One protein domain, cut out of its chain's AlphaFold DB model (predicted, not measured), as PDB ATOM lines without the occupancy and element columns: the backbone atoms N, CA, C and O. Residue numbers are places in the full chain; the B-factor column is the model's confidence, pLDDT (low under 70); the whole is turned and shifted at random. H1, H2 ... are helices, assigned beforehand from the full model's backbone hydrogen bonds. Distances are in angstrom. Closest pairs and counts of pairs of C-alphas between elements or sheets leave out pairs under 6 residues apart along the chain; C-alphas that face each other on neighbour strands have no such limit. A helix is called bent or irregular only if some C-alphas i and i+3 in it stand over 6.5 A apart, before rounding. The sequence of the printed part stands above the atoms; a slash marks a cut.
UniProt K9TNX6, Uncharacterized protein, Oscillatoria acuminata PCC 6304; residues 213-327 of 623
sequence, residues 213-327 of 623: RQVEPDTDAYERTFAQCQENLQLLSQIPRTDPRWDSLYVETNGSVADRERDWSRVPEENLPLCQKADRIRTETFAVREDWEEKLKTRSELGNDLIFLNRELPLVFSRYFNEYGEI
ATOM      1  N   ARG A 213     252.079 296.353 297.788       80.88
ATOM      2  CA  ARG A 213     251.091 297.361 298.226       80.88
ATOM      3  C   ARG A 213     249.711 296.765 298.538       80.88
ATOM      4  O   ARG A 213     249.004 297.321 299.371       80.88
ATOM      5  N   GLN A 214     249.330 295.667 297.878       76.69
ATOM      6  CA  GLN A 214     248.067 294.942 298.092       76.69
ATOM      7  C   GLN A 214     248.107 293.925 299.241       76.69
ATOM      8  O   GLN A 214     247.048 293.450 299.642       76.69
ATOM      9  N   VAL A 215     249.282 293.611 299.801       71.06
ATOM     10  CA  VAL A 215     249.360 293.030 301.146       71.06
ATOM     11  C   VAL A 215     248.885 294.112 302.107       71.06
ATOM     12  O   VAL A 215     249.643 295.020 302.456       71.06
ATOM     13  N   GLU A 216     247.604 294.062 302.455       63.25
ATOM     14  CA  GLU A 216     247.030 294.883 303.513       63.25
ATOM     15  C   GLU A 216     247.689 294.444 304.834       63.25
ATOM     16  O   GLU A 216     247.645 293.255 305.162       63.25
ATOM     17  N   PRO A 217     248.400 295.344 305.539       64.69
ATOM     18  CA  PRO A 217     249.054 294.985 306.785       64.69
ATOM     19  C   PRO A 217     247.989 294.743 307.860       64.69
ATOM     20  O   PRO A 217     246.961 295.417 307.838       64.69
ATOM     21  N   ASP A 218     248.229 293.855 308.834       69.69
ATOM     22  CA  ASP A 218     247.342 293.733 310.004       69.69
ATOM     23  C   ASP A 218     247.590 294.899 310.979       69.69
ATOM     24  O   ASP A 218     248.132 294.764 312.081       69.69
ATOM     25  N   THR A 219     247.233 296.097 310.509       72.00
ATOM     26  CA  THR A 219     247.269 297.346 311.268       72.00
ATOM     27  C   THR A 219     246.370 297.260 312.487       72.00
ATOM     28  O   THR A 219     246.716 297.813 313.518       72.00
ATOM     29  N   ASP A 220     245.271 296.511 312.418       80.94
ATOM     30  CA  ASP A 220     244.363 296.302 313.541       80.94
ATOM     31  C   ASP A 220     245.032 295.524 314.684       80.94
ATOM     32  O   ASP A 220     244.975 295.959 315.836       80.94
ATOM     33  N   ALA A 221     245.697 294.398 314.409       82.50
ATOM     34  CA  ALA A 221     246.448 293.667 315.430       82.50
ATOM     35  C   ALA A 221     247.669 294.461 315.923       82.50
ATOM     36  O   ALA A 221     247.925 294.502 317.134       82.50
ATOM     37  N   TYR A 222     248.392 295.127 315.014       85.69
ATOM     38  CA  TYR A 222     249.536 295.970 315.367       85.69
ATOM     39  C   TYR A 222     249.135 297.145 316.270       85.69
ATOM     40  O   TYR A 222     249.675 297.270 317.366       85.69
ATOM     41  N   GLU A 223     248.177 297.978 315.858       85.94
ATOM     42  CA  GLU A 223     247.766 299.183 316.587       85.94
ATOM     43  C   GLU A 223     247.183 298.842 317.957       85.94
ATOM     44  O   GLU A 223     247.532 299.501 318.936       85.94
ATOM     45  N   ARG A 224     246.377 297.775 318.076       90.56
ATOM     46  CA  ARG A 224     245.866 297.310 319.380       90.56
ATOM     47  C   ARG A 224     247.004 296.881 320.314       90.56
ATOM     48  O   ARG A 224     247.052 297.330 321.458       90.56
ATOM     49  N   THR A 225     247.935 296.051 319.834       89.69
ATOM     50  CA  THR A 225     249.050 295.533 320.654       89.69
ATOM     51  C   THR A 225     250.050 296.641 321.007       89.69
ATOM     52  O   THR A 225     250.564 296.700 322.125       89.69
ATOM     53  N   PHE A 226     250.297 297.568 320.077       91.94
ATOM     54  CA  PHE A 226     251.142 298.739 320.293       91.94
ATOM     55  C   PHE A 226     250.502 299.733 321.270       91.94
ATOM     56  O   PHE A 226     251.188 300.212 322.171       91.94
ATOM     57  N   ALA A 227     249.194 299.997 321.168       92.88
ATOM     58  CA  ALA A 227     248.471 300.831 322.125       92.88
ATOM     59  C   ALA A 227     248.525 300.246 323.547       92.88
ATOM     60  O   ALA A 227     248.825 300.981 324.482       92.88
ATOM     61  N   GLN A 228     248.343 298.929 323.703       94.19
ATOM     62  CA  GLN A 228     248.484 298.238 324.994       94.19
ATOM     63  C   GLN A 228     249.916 298.319 325.553       94.19
ATOM     64  O   GLN A 228     250.106 298.601 326.734       94.19
ATOM     65  N   CYS A 229     250.938 298.149 324.706       94.69
ATOM     66  CA  CYS A 229     252.335 298.392 325.086       94.69
ATOM     67  C   CYS A 229     252.545 299.842 325.578       94.69
ATOM     68  O   CYS A 229     253.138 300.053 326.637       94.69
ATOM     69  N   GLN A 230     252.027 300.847 324.862       95.44
ATOM     70  CA  GLN A 230     252.147 302.260 325.246       95.44
ATOM     71  C   GLN A 230     251.377 302.601 326.531       95.44
ATOM     72  O   GLN A 230     251.899 303.337 327.368       95.44
ATOM     73  N   GLU A 231     250.172 302.060 326.720       95.44
ATOM     74  CA  GLU A 231     249.374 302.230 327.942       95.44
ATOM     75  C   GLU A 231     250.115 301.662 329.159       95.44
ATOM     76  O   GLU A 231     250.326 302.372 330.146       95.44
ATOM     77  N   ASN A 232     250.627 300.431 329.063       94.25
ATOM     78  CA  ASN A 232     251.397 299.825 330.145       94.25
ATOM     79  C   ASN A 232     252.706 300.577 330.441       94.25
ATOM     80  O   ASN A 232     253.065 300.738 331.608       94.25
ATOM     81  N   LEU A 233     253.415 301.077 329.420       94.62
ATOM     82  CA  LEU A 233     254.614 301.904 329.611       94.62
ATOM     83  C   LEU A 233     254.288 303.242 330.298       94.62
ATOM     84  O   LEU A 233     255.034 303.678 331.178       94.62
ATOM     85  N   GLN A 234     253.157 303.870 329.958       94.44
ATOM     86  CA  GLN A 234     252.676 305.067 330.654       94.44
ATOM     87  C   GLN A 234     252.325 304.763 332.113       94.44
ATOM     88  O   GLN A 234     252.775 305.493 332.997       94.44
ATOM     89  N   LEU A 235     251.610 303.667 332.390       93.19
ATOM     90  CA  LEU A 235     251.295 303.223 333.752       93.19
ATOM     91  C   LEU A 235     252.574 302.962 334.565       93.19
ATOM     92  O   LEU A 235     252.716 303.500 335.663       93.19
ATOM     93  N   LEU A 236     253.551 302.239 334.005       92.69
ATOM     94  CA  LEU A 236     254.856 301.960 334.630       92.69
ATOM     95  C   LEU A 236     255.670 303.219 334.977       92.69
ATOM     96  O   LEU A 236     256.528 303.152 335.861       92.69
ATOM     97  N   SER A 237     255.414 304.347 334.301       91.06
ATOM     98  CA  SER A 237     256.012 305.651 334.626       91.06
ATOM     99  C   SER A 237     255.305 306.391 335.771       91.06
ATOM    100  O   SER A 237     255.912 307.249 336.409       91.06
ATOM    101  N   GLN A 238     254.038 306.057 336.043       93.06
ATOM    102  CA  GLN A 238     253.175 306.737 337.015       93.06
ATOM    103  C   GLN A 238     253.144 306.035 338.380       93.06
ATOM    104  O   GLN A 238     253.068 306.708 339.408       93.06
ATOM    105  N   ILE A 239     253.225 304.698 338.417       91.88
ATOM    106  CA  ILE A 239     253.369 303.952 339.676       91.88
ATOM    107  C   ILE A 239     254.834 303.914 340.152       91.88
ATOM    108  O   ILE A 239     255.738 303.631 339.362       91.88
ATOM    109  N   PRO A 240     255.106 304.150 341.451       89.06
ATOM    110  CA  PRO A 240     256.449 304.019 342.003       89.06
ATOM    111  C   PRO A 240     256.891 302.550 342.017       89.06
ATOM    112  O   PRO A 240     256.079 301.650 342.225       89.06
ATOM    113  N   ARG A 241     258.204 302.303 341.919       86.19
ATOM    114  CA  ARG A 241     258.814 300.952 341.972       86.19
ATOM    115  C   ARG A 241     258.566 300.157 343.265       86.19
ATOM    116  O   ARG A 241     258.991 299.016 343.365       86.19
ATOM    117  N   THR A 242     257.933 300.761 344.267       88.31
ATOM    118  CA  THR A 242     257.524 300.109 345.519       88.31
ATOM    119  C   THR A 242     256.058 299.660 345.513       88.31
ATOM    120  O   THR A 242     255.599 299.111 346.512       88.31
ATOM    121  N   ASP A 243     255.301 299.910 344.439       90.00
ATOM    122  CA  ASP A 243     253.969 299.328 344.244       90.00
ATOM    123  C   ASP A 243     254.115 297.828 343.908       90.00
ATOM    124  O   ASP A 243     254.821 297.507 342.949       90.00
ATOM    125  N   PRO A 244     253.451 296.899 344.628       85.69
ATOM    126  CA  PRO A 244     253.550 295.459 344.362       85.69
ATOM    127  C   PRO A 244     253.167 295.024 342.938       85.69
ATOM    128  O   PRO A 244     253.486 293.908 342.540       85.69
ATOM    129  N   ARG A 245     252.473 295.878 342.173       90.56
ATOM    130  CA  ARG A 245     252.074 295.624 340.780       90.56
ATOM    131  C   ARG A 245     253.126 296.067 339.759       90.56
ATOM    132  O   ARG A 245     252.985 295.745 338.581       90.56
ATOM    133  N   TRP A 246     254.154 296.815 340.181       91.44
ATOM    134  CA  TRP A 246     255.173 297.355 339.277       91.44
ATOM    135  C   TRP A 246     255.954 296.234 338.586       91.44
ATOM    136  O   TRP A 246     256.051 296.230 337.363       91.44
ATOM    137  N   ASP A 247     256.423 295.238 339.344       88.31
ATOM    138  CA  ASP A 247     257.182 294.109 338.792       88.31
ATOM    139  C   ASP A 247     256.339 293.246 337.840       88.31
ATOM    140  O   ASP A 247     256.807 292.895 336.758       88.31
ATOM    141  N   SER A 248     255.079 292.940 338.184       90.50
ATOM    142  CA  SER A 248     254.201 292.150 337.308       90.50
ATOM    143  C   SER A 248     253.909 292.868 335.990       90.50
ATOM    144  O   SER A 248     254.066 292.274 334.925       90.50
ATOM    145  N   LEU A 249     253.569 294.161 336.054       91.62
ATOM    146  CA  LEU A 249     253.297 294.974 334.867       91.62
ATOM    147  C   LEU A 249     254.565 295.163 334.019       91.62
ATOM    148  O   LEU A 249     254.502 295.154 332.790       91.62
ATOM    149  N   TYR A 250     255.736 295.287 334.655       91.50
ATOM    150  CA  TYR A 250     257.015 295.392 333.958       91.50
ATOM    151  C   TYR A 250     257.328 294.115 333.169       91.50
ATOM    152  O   TYR A 250     257.691 294.212 331.994       91.50
ATOM    153  N   VAL A 251     257.147 292.940 333.787       91.06
ATOM    154  CA  VAL A 251     257.396 291.628 333.164       91.06
ATOM    155  C   VAL A 251     256.423 291.355 332.014       91.06
ATOM    156  O   VAL A 251     256.863 290.926 330.951       91.06
ATOM    157  N   GLU A 252     255.135 291.654 332.184       91.44
ATOM    158  CA  GLU A 252     254.116 291.525 331.128       91.44
ATOM    159  C   GLU A 252     254.427 292.411 329.908       91.44
ATOM    160  O   GLU A 252     254.231 292.019 328.758       91.44
ATOM    161  N   THR A 253     254.970 293.604 330.153       92.25
ATOM    162  CA  THR A 253     255.208 294.612 329.112       92.25
ATOM    163  C   THR A 253     256.535 294.407 328.378       92.25
ATOM    164  O   THR A 253     256.580 294.493 327.150       92.25
ATOM    165  N   ASN A 254     257.611 294.108 329.116       91.12
ATOM    166  CA  ASN A 254     258.997 294.123 328.624       91.12
ATOM    167  C   ASN A 254     259.732 292.771 328.730       91.12
ATOM    168  O   ASN A 254     260.828 292.640 328.186       91.12
ATOM    169  N   GLY A 255     259.166 291.783 329.427       90.62
ATOM    170  CA  GLY A 255     259.841 290.537 329.797       90.62
ATOM    171  C   GLY A 255     260.589 290.649 331.126       90.62
ATOM    172  O   GLY A 255     260.713 291.729 331.710       90.62
ATOM    173  N   SER A 256     261.085 289.520 331.645       88.25
ATOM    174  CA  SER A 256     261.851 289.544 332.892       88.25
ATOM    175  C   SER A 256     263.235 290.168 332.690       88.25
ATOM    176  O   SER A 256     263.804 290.151 331.599       88.25
ATOM    177  N   VAL A 257     263.826 290.680 333.772       81.62
ATOM    178  CA  VAL A 257     265.195 291.224 333.743       81.62
ATOM    179  C   VAL A 257     266.234 290.139 333.399       81.62
ATOM    180  O   VAL A 257     267.303 290.472 332.895       81.62
ATOM    181  N   ALA A 258     265.915 288.853 333.599       83.06
ATOM    182  CA  ALA A 258     266.760 287.733 333.184       83.06
ATOM    183  C   ALA A 258     266.641 287.406 331.681       83.06
ATOM    184  O   ALA A 258     267.592 286.907 331.091       83.06
ATOM    185  N   ASP A 259     265.517 287.738 331.036       84.12
ATOM    186  CA  ASP A 259     265.304 287.546 329.594       84.12
ATOM    187  C   ASP A 259     265.869 288.700 328.739       84.12
ATOM    188  O   ASP A 259     265.630 288.773 327.536       84.12
ATOM    189  N   ARG A 260     266.619 289.635 329.335       76.31
ATOM    190  CA  ARG A 260     267.040 290.877 328.665       76.31
ATOM    191  C   ARG A 260     268.007 290.673 327.490       76.31
ATOM    192  O   ARG A 260     268.091 291.536 326.624       76.31
ATOM    193  N   GLU A 261     268.703 289.538 327.459       81.94
ATOM    194  CA  GLU A 261     269.607 289.107 326.377       81.94
ATOM    195  C   GLU A 261     269.017 287.941 325.553       81.94
ATOM    196  O   GLU A 261     269.718 287.287 324.781       81.94
ATOM    197  N   ARG A 262     267.724 287.637 325.727       84.12
ATOM    198  CA  ARG A 262     267.054 286.505 325.078       84.12
ATOM    199  C   ARG A 262     266.801 286.777 323.596       84.12
ATOM    200  O   ARG A 262     266.249 287.809 323.224       84.12
ATOM    201  N   ASP A 263     267.110 285.789 322.757       84.81
ATOM    202  CA  ASP A 263     266.628 285.740 321.375       84.81
ATOM    203  C   ASP A 263     265.110 285.496 321.375       84.81
ATOM    204  O   ASP A 263     264.630 284.359 321.437       84.81
ATOM    205  N   TRP A 264     264.343 286.587 321.344       85.19
ATOM    206  CA  TRP A 264     262.886 286.533 321.328       85.19
ATOM    207  C   TRP A 264     262.332 285.900 320.051       85.19
ATOM    208  O   TRP A 264     261.238 285.337 320.114       85.19
ATOM    209  N   SER A 265     263.053 285.933 318.920       78.69
ATOM    210  CA  SER A 265     262.542 285.525 317.594       78.69
ATOM    211  C   SER A 265     262.024 284.081 317.541       78.69
ATOM    212  O   SER A 265     261.149 283.762 316.742       78.69
ATOM    213  N   ARG A 266     262.515 283.216 318.438       82.88
ATOM    214  CA  ARG A 266     262.167 281.785 318.521       82.88
ATOM    215  C   ARG A 266     261.054 281.462 319.522       82.88
ATOM    216  O   ARG A 266     260.696 280.297 319.679       82.88
ATOM    217  N   VAL A 267     260.552 282.458 320.250       87.31
ATOM    218  CA  VAL A 267     259.463 282.303 321.228       87.31
ATOM    219  C   VAL A 267     258.118 282.464 320.502       87.31
ATOM    220  O   VAL A 267     257.994 283.439 319.763       87.31
ATOM    221  N   PRO A 268     257.122 281.571 320.683       88.44
ATOM    222  CA  PRO A 268     255.804 281.712 320.052       88.44
ATOM    223  C   PRO A 268     255.111 283.032 320.416       88.44
ATOM    224  O   PRO A 268     255.290 283.540 321.524       88.44
ATOM    225  N   GLU A 269     254.320 283.578 319.490       85.31
ATOM    226  CA  GLU A 269     253.755 284.935 319.555       85.31
ATOM    227  C   GLU A 269     252.827 285.164 320.766       85.31
ATOM    228  O   GLU A 269     252.686 286.281 321.265       85.31
ATOM    229  N   GLU A 270     252.211 284.099 321.276       86.69
ATOM    230  CA  GLU A 270     251.337 284.092 322.454       86.69
ATOM    231  C   GLU A 270     252.116 284.204 323.774       86.69
ATOM    232  O   GLU A 270     251.536 284.534 324.803       86.69
ATOM    233  N   ASN A 271     253.425 283.932 323.749       88.69
ATOM    234  CA  ASN A 271     254.314 283.910 324.915       88.69
ATOM    235  C   ASN A 271     255.282 285.111 324.940       88.69
ATOM    236  O   ASN A 271     256.295 285.084 325.644       88.69
ATOM    237  N   LEU A 272     255.006 286.146 324.143       92.19
ATOM    238  CA  LEU A 272     255.809 287.365 324.066       92.19
ATOM    239  C   LEU A 272     255.302 288.438 325.041       92.19
ATOM    240  O   LEU A 272     254.091 288.648 325.124       92.19
ATOM    241  N   PRO A 273     256.201 289.193 325.700       93.44
ATOM    242  CA  PRO A 273     255.839 290.448 326.356       93.44
ATOM    243  C   PRO A 273     255.186 291.424 325.373       93.44
ATOM    244  O   PRO A 273     255.596 291.478 324.211       93.44
ATOM    245  N   LEU A 274     254.223 292.234 325.822       92.12
ATOM    246  CA  LEU A 274     253.387 293.078 324.949       92.12
ATOM    247  C   LEU A 274     254.184 293.931 323.952       92.12
ATOM    248  O   LEU A 274     253.838 293.977 322.772       92.12
ATOM    249  N   CYS A 275     255.279 294.564 324.378       91.56
ATOM    250  CA  CYS A 275     256.085 295.387 323.477       91.56
ATOM    251  C   CYS A 275     256.944 294.555 322.501       91.56
ATOM    252  O   CYS A 275     257.117 294.960 321.354       91.56
ATOM    253  N   GLN A 276     257.417 293.368 322.903       91.44
ATOM    254  CA  GLN A 276     258.094 292.417 322.000       91.44
ATOM    255  C   GLN A 276     257.113 291.802 320.987       91.44
ATOM    256  O   GLN A 276     257.483 291.518 319.849       91.44
ATOM    257  N   LYS A 277     255.848 291.624 321.387       90.38
ATOM    258  CA  LYS A 277     254.751 291.195 320.515       90.38
ATOM    259  C   LYS A 277     254.412 292.276 319.487       90.38
ATOM    260  O   LYS A 277     254.368 291.982 318.299       90.38
ATOM    261  N   ALA A 278     254.246 293.527 319.926       87.88
ATOM    262  CA  ALA A 278     253.988 294.661 319.041       87.88
ATOM    263  C   ALA A 278     255.107 294.853 318.002       87.88
ATOM    264  O   ALA A 278     254.812 295.022 316.822       87.88
ATOM    265  N   ASP A 279     256.378 294.776 318.413       86.25
ATOM    266  CA  ASP A 279     257.519 294.937 317.501       86.25
ATOM    267  C   ASP A 279     257.711 293.722 316.570       86.25
ATOM    268  O   ASP A 279     258.134 293.881 315.423       86.25
ATOM    269  N   ARG A 280     257.296 292.512 316.988       86.62
ATOM    270  CA  ARG A 280     257.195 291.359 316.077       86.62
ATOM    271  C   ARG A 280     256.126 291.546 315.023       86.62
ATOM    272  O   ARG A 280     256.451 291.442 313.845       86.62
ATOM    273  N   ILE A 281     254.891 291.828 315.441       82.69
ATOM    274  CA  ILE A 281     253.778 292.043 314.512       82.69
ATOM    275  C   ILE A 281     254.186 293.150 313.542       82.69
ATOM    276  O   ILE A 281     254.067 292.956 312.338       82.69
ATOM    277  N   ARG A 282     254.793 294.243 314.031       81.88
ATOM    278  CA  ARG A 282     255.378 295.292 313.186       81.88
ATOM    279  C   ARG A 282     256.393 294.740 312.183       81.88
ATOM    280  O   ARG A 282     256.274 295.026 310.997       81.88
ATOM    281  N   THR A 283     257.379 293.970 312.634       78.00
ATOM    282  CA  THR A 283     258.424 293.413 311.761       78.00
ATOM    283  C   THR A 283     257.816 292.514 310.684       78.00
ATOM    284  O   THR A 283     258.057 292.724 309.503       78.00
ATOM    285  N   GLU A 284     256.962 291.563 311.051       77.31
ATOM    286  CA  GLU A 284     256.345 290.618 310.110       77.31
ATOM    287  C   GLU A 284     255.364 291.310 309.142       77.31
ATOM    288  O   GLU A 284     255.266 290.933 307.975       77.31
ATOM    289  N   THR A 285     254.701 292.377 309.599       72.06
ATOM    290  CA  THR A 285     253.689 293.143 308.851       72.06
ATOM    291  C   THR A 285     254.285 294.215 307.930       72.06
ATOM    292  O   THR A 285     253.747 294.465 306.850       72.06
ATOM    293  N   PHE A 286     255.391 294.858 308.323       76.38
ATOM    294  CA  PHE A 286     255.985 295.984 307.589       76.38
ATOM    295  C   PHE A 286     257.341 295.678 306.941       76.38
ATOM    296  O   PHE A 286     257.641 296.306 305.925       76.38
ATOM    297  N   ALA A 287     258.133 294.703 307.410       79.56
ATOM    298  CA  ALA A 287     259.459 294.448 306.829       79.56
ATOM    299  C   ALA A 287     259.394 294.030 305.352       79.56
ATOM    300  O   ALA A 287     260.298 294.361 304.599       79.56
ATOM    301  N   VAL A 288     258.306 293.393 304.895       79.06
ATOM    302  CA  VAL A 288     258.088 293.085 303.464       79.06
ATOM    303  C   VAL A 288     257.970 294.359 302.612       79.06
ATOM    304  O   VAL A 288     258.349 294.362 301.443       79.06
ATOM    305  N   ARG A 289     257.465 295.460 303.186       82.12
ATOM    306  CA  ARG A 289     257.414 296.774 302.528       82.12
ATOM    307  C   ARG A 289     258.734 297.532 302.678       82.12
ATOM    308  O   ARG A 289     259.189 298.107 301.698       82.12
ATOM    309  N   GLU A 290     259.368 297.495 303.852       85.50
ATOM    310  CA  GLU A 290     260.661 298.159 304.091       85.50
ATOM    311  C   GLU A 290     261.797 297.535 303.235       85.50
ATOM    312  O   GLU A 290     262.531 298.273 302.578       85.50
ATOM    313  N   ASP A 291     261.869 296.200 303.125       87.88
ATOM    314  CA  ASP A 291     262.762 295.447 302.215       87.88
ATOM    315  C   ASP A 291     262.509 295.788 300.737       87.88
ATOM    316  O   ASP A 291     263.447 295.959 299.951       87.88
ATOM    317  N   TRP A 292     261.240 295.943 300.346       90.25
ATOM    318  CA  TRP A 292     260.887 296.333 298.983       90.25
ATOM    319  C   TRP A 292     261.276 297.783 298.674       90.25
ATOM    320  O   TRP A 292     261.831 298.057 297.610       90.25
ATOM    321  N   GLU A 293     261.063 298.713 299.607       89.50
ATOM    322  CA  GLU A 293     261.522 300.098 299.472       89.50
ATOM    323  C   GLU A 293     263.052 300.219 299.480       89.50
ATOM    324  O   GLU A 293     263.596 301.113 298.829       89.50
ATOM    325  N   GLU A 294     263.776 299.330 300.166       91.25
ATOM    326  CA  GLU A 294     265.233 299.229 300.044       91.25
ATOM    327  C   GLU A 294     265.653 298.734 298.652       91.25
ATOM    328  O   GLU A 294     266.435 299.404 297.974       91.25
ATOM    329  N   LYS A 295     265.050 297.653 298.149       92.38
ATOM    330  CA  LYS A 295     265.310 297.145 296.788       92.38
ATOM    331  C   LYS A 295     264.972 298.168 295.701       92.38
ATOM    332  O   LYS A 295     265.721 298.302 294.734       92.38
ATOM    333  N   LEU A 296     263.911 298.958 295.863       91.75
ATOM    334  CA  LEU A 296     263.580 300.043 294.931       91.75
ATOM    335  C   LEU A 296     264.630 301.173 294.905       91.75
ATOM    336  O   LEU A 296     264.783 301.809 293.860       91.75
ATOM    337  N   LYS A 297     265.408 301.391 295.977       92.38
ATOM    338  CA  LYS A 297     266.583 302.289 295.936       92.38
ATOM    339  C   LYS A 297     267.671 301.680 295.048       92.38
ATOM    340  O   LYS A 297     268.130 302.339 294.117       92.38
ATOM    341  N   THR A 298     267.976 300.392 295.224       91.12
ATOM    342  CA  THR A 298     268.926 299.651 294.375       91.12
ATOM    343  C   THR A 298     268.516 299.643 292.895       91.12
ATOM    344  O   THR A 298     269.371 299.785 292.021       91.12
ATOM    345  N   ARG A 299     267.212 299.559 292.573       91.25
ATOM    346  CA  ARG A 299     266.698 299.732 291.194       91.25
ATOM    347  C   ARG A 299     267.113 301.087 290.604       91.25
ATOM    348  O   ARG A 299     267.562 301.142 289.461       91.25
ATOM    349  N   SER A 300     266.986 302.161 291.387       88.75
ATOM    350  CA  SER A 300     267.357 303.522 290.979       88.75
ATOM    351  C   SER A 300     268.864 303.664 290.729       88.75
ATOM    352  O   SER A 300     269.256 304.236 289.715       88.75
ATOM    353  N   GLU A 301     269.700 303.081 291.594       91.38
ATOM    354  CA  GLU A 301     271.165 303.090 291.447       91.38
ATOM    355  C   GLU A 301     271.660 302.287 290.232       91.38
ATOM    356  O   GLU A 301     272.615 302.690 289.569       91.38
ATOM    357  N   LEU A 302     271.013 301.158 289.923       90.19
ATOM    358  CA  LEU A 302     271.374 300.307 288.784       90.19
ATOM    359  C   LEU A 302     270.929 300.886 287.434       90.19
ATOM    360  O   LEU A 302     271.524 300.554 286.408       90.19
ATOM    361  N   GLY A 303     269.862 301.695 287.410       87.38
ATOM    362  CA  GLY A 303     269.313 302.307 286.192       87.38
ATOM    363  C   GLY A 303     268.860 301.310 285.114       87.38
ATOM    364  O   GLY A 303     268.712 301.685 283.951       87.38
ATOM    365  N   ASN A 304     268.695 300.031 285.468       91.88
ATOM    366  CA  ASN A 304     268.427 298.943 284.535       91.88
ATOM    367  C   ASN A 304     267.619 297.824 285.211       91.88
ATOM    368  O   ASN A 304     268.143 297.047 286.012       91.88
ATOM    369  N   ASP A 305     266.346 297.725 284.840       93.38
ATOM    370  CA  ASP A 305     265.376 296.810 285.450       93.38
ATOM    371  C   ASP A 305     265.711 295.326 285.257       93.38
ATOM    372  O   ASP A 305     265.423 294.505 286.127       93.38
ATOM    373  N   LEU A 306     266.373 294.968 284.153       93.94
ATOM    374  CA  LEU A 306     266.772 293.588 283.871       93.94
ATOM    375  C   LEU A 306     267.939 293.150 284.773       93.94
ATOM    376  O   LEU A 306     267.946 292.026 285.278       93.94
ATOM    377  N   ILE A 307     268.895 294.052 285.025       93.88
ATOM    378  CA  ILE A 307     269.996 293.836 285.978       93.88
ATOM    379  C   ILE A 307     269.461 293.819 287.417       93.88
ATOM    380  O   ILE A 307     269.861 292.956 288.199       93.88
ATOM    381  N   PHE A 308     268.529 294.717 287.753       95.62
ATOM    382  CA  PHE A 308     267.847 294.724 289.049       95.62
ATOM    383  C   PHE A 308     267.120 293.399 289.321       95.62
ATOM    384  O   PHE A 308     267.363 292.789 290.361       95.62
ATOM    385  N   LEU A 309     266.308 292.897 288.380       95.19
ATOM    386  CA  LEU A 309     265.637 291.604 288.542       95.19
ATOM    387  C   LEU A 309     266.629 290.451 288.722       95.19
ATOM    388  O   LEU A 309     266.421 289.616 289.598       95.19
ATOM    389  N   ASN A 310     267.707 290.398 287.934       94.75
ATOM    390  CA  ASN A 310     268.711 289.335 288.052       94.75
ATOM    391  C   ASN A 310     269.415 289.335 289.423       94.75
ATOM    392  O   ASN A 310     269.743 288.277 289.954       94.75
ATOM    393  N   ARG A 311     269.642 290.521 290.000       93.75
ATOM    394  CA  ARG A 311     270.375 290.692 291.259       93.75
ATOM    395  C   ARG A 311     269.486 290.546 292.499       93.75
ATOM    396  O   ARG A 311     269.831 289.789 293.399       93.75
ATOM    397  N   GLU A 312     268.365 291.262 292.546       94.31
ATOM    398  CA  GLU A 312     267.535 291.420 293.753       94.31
ATOM    399  C   GLU A 312     266.293 290.506 293.759       94.31
ATOM    400  O   GLU A 312     265.750 290.208 294.822       94.31
ATOM    401  N   LEU A 313     265.856 290.009 292.590       92.94
ATOM    402  CA  LEU A 313     264.740 289.060 292.436       92.94
ATOM    403  C   LEU A 313     265.109 287.843 291.542       92.94
ATOM    404  O   LEU A 313     264.361 287.516 290.612       92.94
ATOM    405  N   PRO A 314     266.217 287.111 291.798       93.69
ATOM    406  CA  PRO A 314     266.739 286.072 290.894       93.69
ATOM    407  C   PRO A 314     265.752 284.927 290.593       93.69
ATOM    408  O   PRO A 314     265.786 284.341 289.509       93.69
ATOM    409  N   LEU A 315     264.828 284.624 291.513       92.38
ATOM    410  CA  LEU A 315     263.746 283.645 291.306       92.38
ATOM    411  C   LEU A 315     262.664 284.134 290.325       92.38
ATOM    412  O   LEU A 315     262.018 283.322 289.664       92.38
ATOM    413  N   VAL A 316     262.462 285.451 290.213       93.31
ATOM    414  CA  VAL A 316     261.621 286.049 289.166       93.31
ATOM    415  C   VAL A 316     262.408 286.068 287.860       93.31
ATOM    416  O   VAL A 316     261.898 285.606 286.843       93.31
ATOM    417  N   PHE A 317     263.669 286.516 287.889       95.50
ATOM    418  CA  PHE A 317     264.510 286.576 286.695       95.50
ATOM    419  C   PHE A 317     264.612 285.219 285.986       95.50
ATOM    420  O   PHE A 317     264.183 285.099 284.843       95.50
ATOM    421  N   SER A 318     265.063 284.173 286.683       94.12
ATOM    422  CA  SER A 318     265.243 282.821 286.121       94.12
ATOM    423  C   SER A 318     263.953 282.135 285.638       94.12
ATOM    424  O   SER A 318     264.016 281.132 284.926       94.12
ATOM    425  N   ARG A 319     262.771 282.663 285.990       93.88
ATOM    426  CA  ARG A 319     261.473 282.178 285.496       93.88
ATOM    427  C   ARG A 319     261.100 282.778 284.137       93.88
ATOM    428  O   ARG A 319     260.527 282.079 283.299       93.88
ATOM    429  N   TYR A 320     261.401 284.057 283.923       94.38
ATOM    430  CA  TYR A 320     260.985 284.815 282.736       94.38
ATOM    431  C   TYR A 320     262.121 285.070 281.736       94.38
ATOM    432  O   TYR A 320     261.839 285.294 280.560       94.38
ATOM    433  N   PHE A 321     263.381 284.975 282.166       95.62
ATOM    434  CA  PHE A 321     264.579 285.246 281.371       95.62
ATOM    435  C   PHE A 321     265.593 284.094 281.435       95.62
ATOM    436  O   PHE A 321     265.636 283.332 282.399       95.62
ATOM    437  N   ASN A 322     266.410 283.962 280.389       92.12
ATOM    438  CA  ASN A 322     267.568 283.069 280.364       92.12
ATOM    439  C   ASN A 322     268.849 283.777 280.857       92.12
ATOM    440  O   ASN A 322     268.846 284.970 281.151       92.12
ATOM    441  N   GLU A 323     269.964 283.044 280.896       90.38
ATOM    442  CA  GLU A 323     271.296 283.535 281.304       90.38
ATOM    443  C   GLU A 323     271.790 284.763 280.508       90.38
ATOM    444  O   GLU A 323     272.640 285.509 280.987       90.38
ATOM    445  N   TYR A 324     271.240 285.000 279.312       90.94
ATOM    446  CA  TYR A 324     271.569 286.126 278.431       90.94
ATOM    447  C   TYR A 324     270.596 287.312 278.569       90.94
ATOM    448  O   TYR A 324     270.728 288.299 277.847       90.94
ATOM    449  N   GLY A 325     269.597 287.225 279.457       90.50
ATOM    450  CA  GLY A 325     268.546 288.235 279.601       90.50
ATOM    451  C   GLY A 325     267.493 288.220 278.484       90.50
ATOM    452  O   GLY A 325     266.697 289.155 278.381       90.50
ATOM    453  N   GLU A 326     267.449 287.184 277.640       91.94
ATOM    454  CA  GLU A 326     266.345 286.992 276.695       91.94
ATOM    455  C   GLU A 326     265.142 286.346 277.382       91.94
ATOM    456  O   GLU A 326     265.291 285.462 278.225       91.94
ATOM    457  N   ILE A 327     263.941 286.713 276.943       92.88
ATOM    458  CA  ILE A 327     262.684 286.149 277.436       92.88
ATOM    459  C   ILE A 327     262.605 284.637 277.138       92.88
ATOM    460  O   ILE A 327     262.876 284.186 276.019       92.88
TER     461      ILE A 327
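This is residues 213 to 327 of the 623 residues of an uncharacterized protein of Oscillatoria acuminata PCC 6304 (UniProt K9TNX6). A long rod is built along one bent helix, H3: H1 runs side by side with its first arm H3a, H2 lies nearly in line before that arm, and the second arm H3b leads to a small head, the helical hairpin of H4 and H5. The long link between H2 and H3 loops out and back. The printed part has 115 residues with five named helices, H1 to H5 in order, and no named strand; the class is all helix. It is extended, with a radius of gyration of the C-alphas of 21.3 A and spans of 70 by 25 by 24 A.

H3, residues 274 to 302, was assigned as one helix by its hydrogen bonds but is bent: C-alphas 285 and 288 are 7.0 A apart. Its arms are H3a, residues 274 to 285, 16.1 A, and H3b, residues 288 to 302, 21.1 A, ending at (271.374, 300.307, 288.784). H1, residues 219 to 238, begins at (247.269, 297.346, 311.268) and is 28.0 A long. H2 is residues 246 to 254, H4 residues 305 to 312 and H5 residues 314 to 320, ending at (260.985, 284.815, 282.736).

H3a and H3b stand at a steep tilt of 45 degrees. H1 touches H3a with residues 221 to 229 alone, opposite ways at a shallow tilt of 27 degrees; the closest C-alphas, of Cys 229 and Cys 275, are 5.1 A apart. H2 touches H3a at Thr 253 and Leu 274, C-alphas 4.8 A apart, the same way at 9 degrees, a shallow tilt. H1 and H2 form a helical hairpin, their closest C-alphas, of Cys 229 and Thr 253, 6.2 A apart. H3b touches H4 at a steep tilt of 52 degrees, closest at the C-alphas of Arg 299 and Phe 308, 5.6 A. H4 touches H5, closest at the C-alphas of Asn 310 and Phe 317, 5.2 A. H1 and H3b are apart. Every O i to N i+4 pair is within hydrogen-bond range in H1, H2, H3a, H3b and H4; in H5 it is 2 of 3.

The C-alphas farthest apart, of Thr 242 and Glu 326, are 70.6 A apart. The printed part has no cut. The link from H2 to H3, residues 255 to 273, is long. Mean pLDDT of the printed part is 88.1; residues 216 to 218 are under 70.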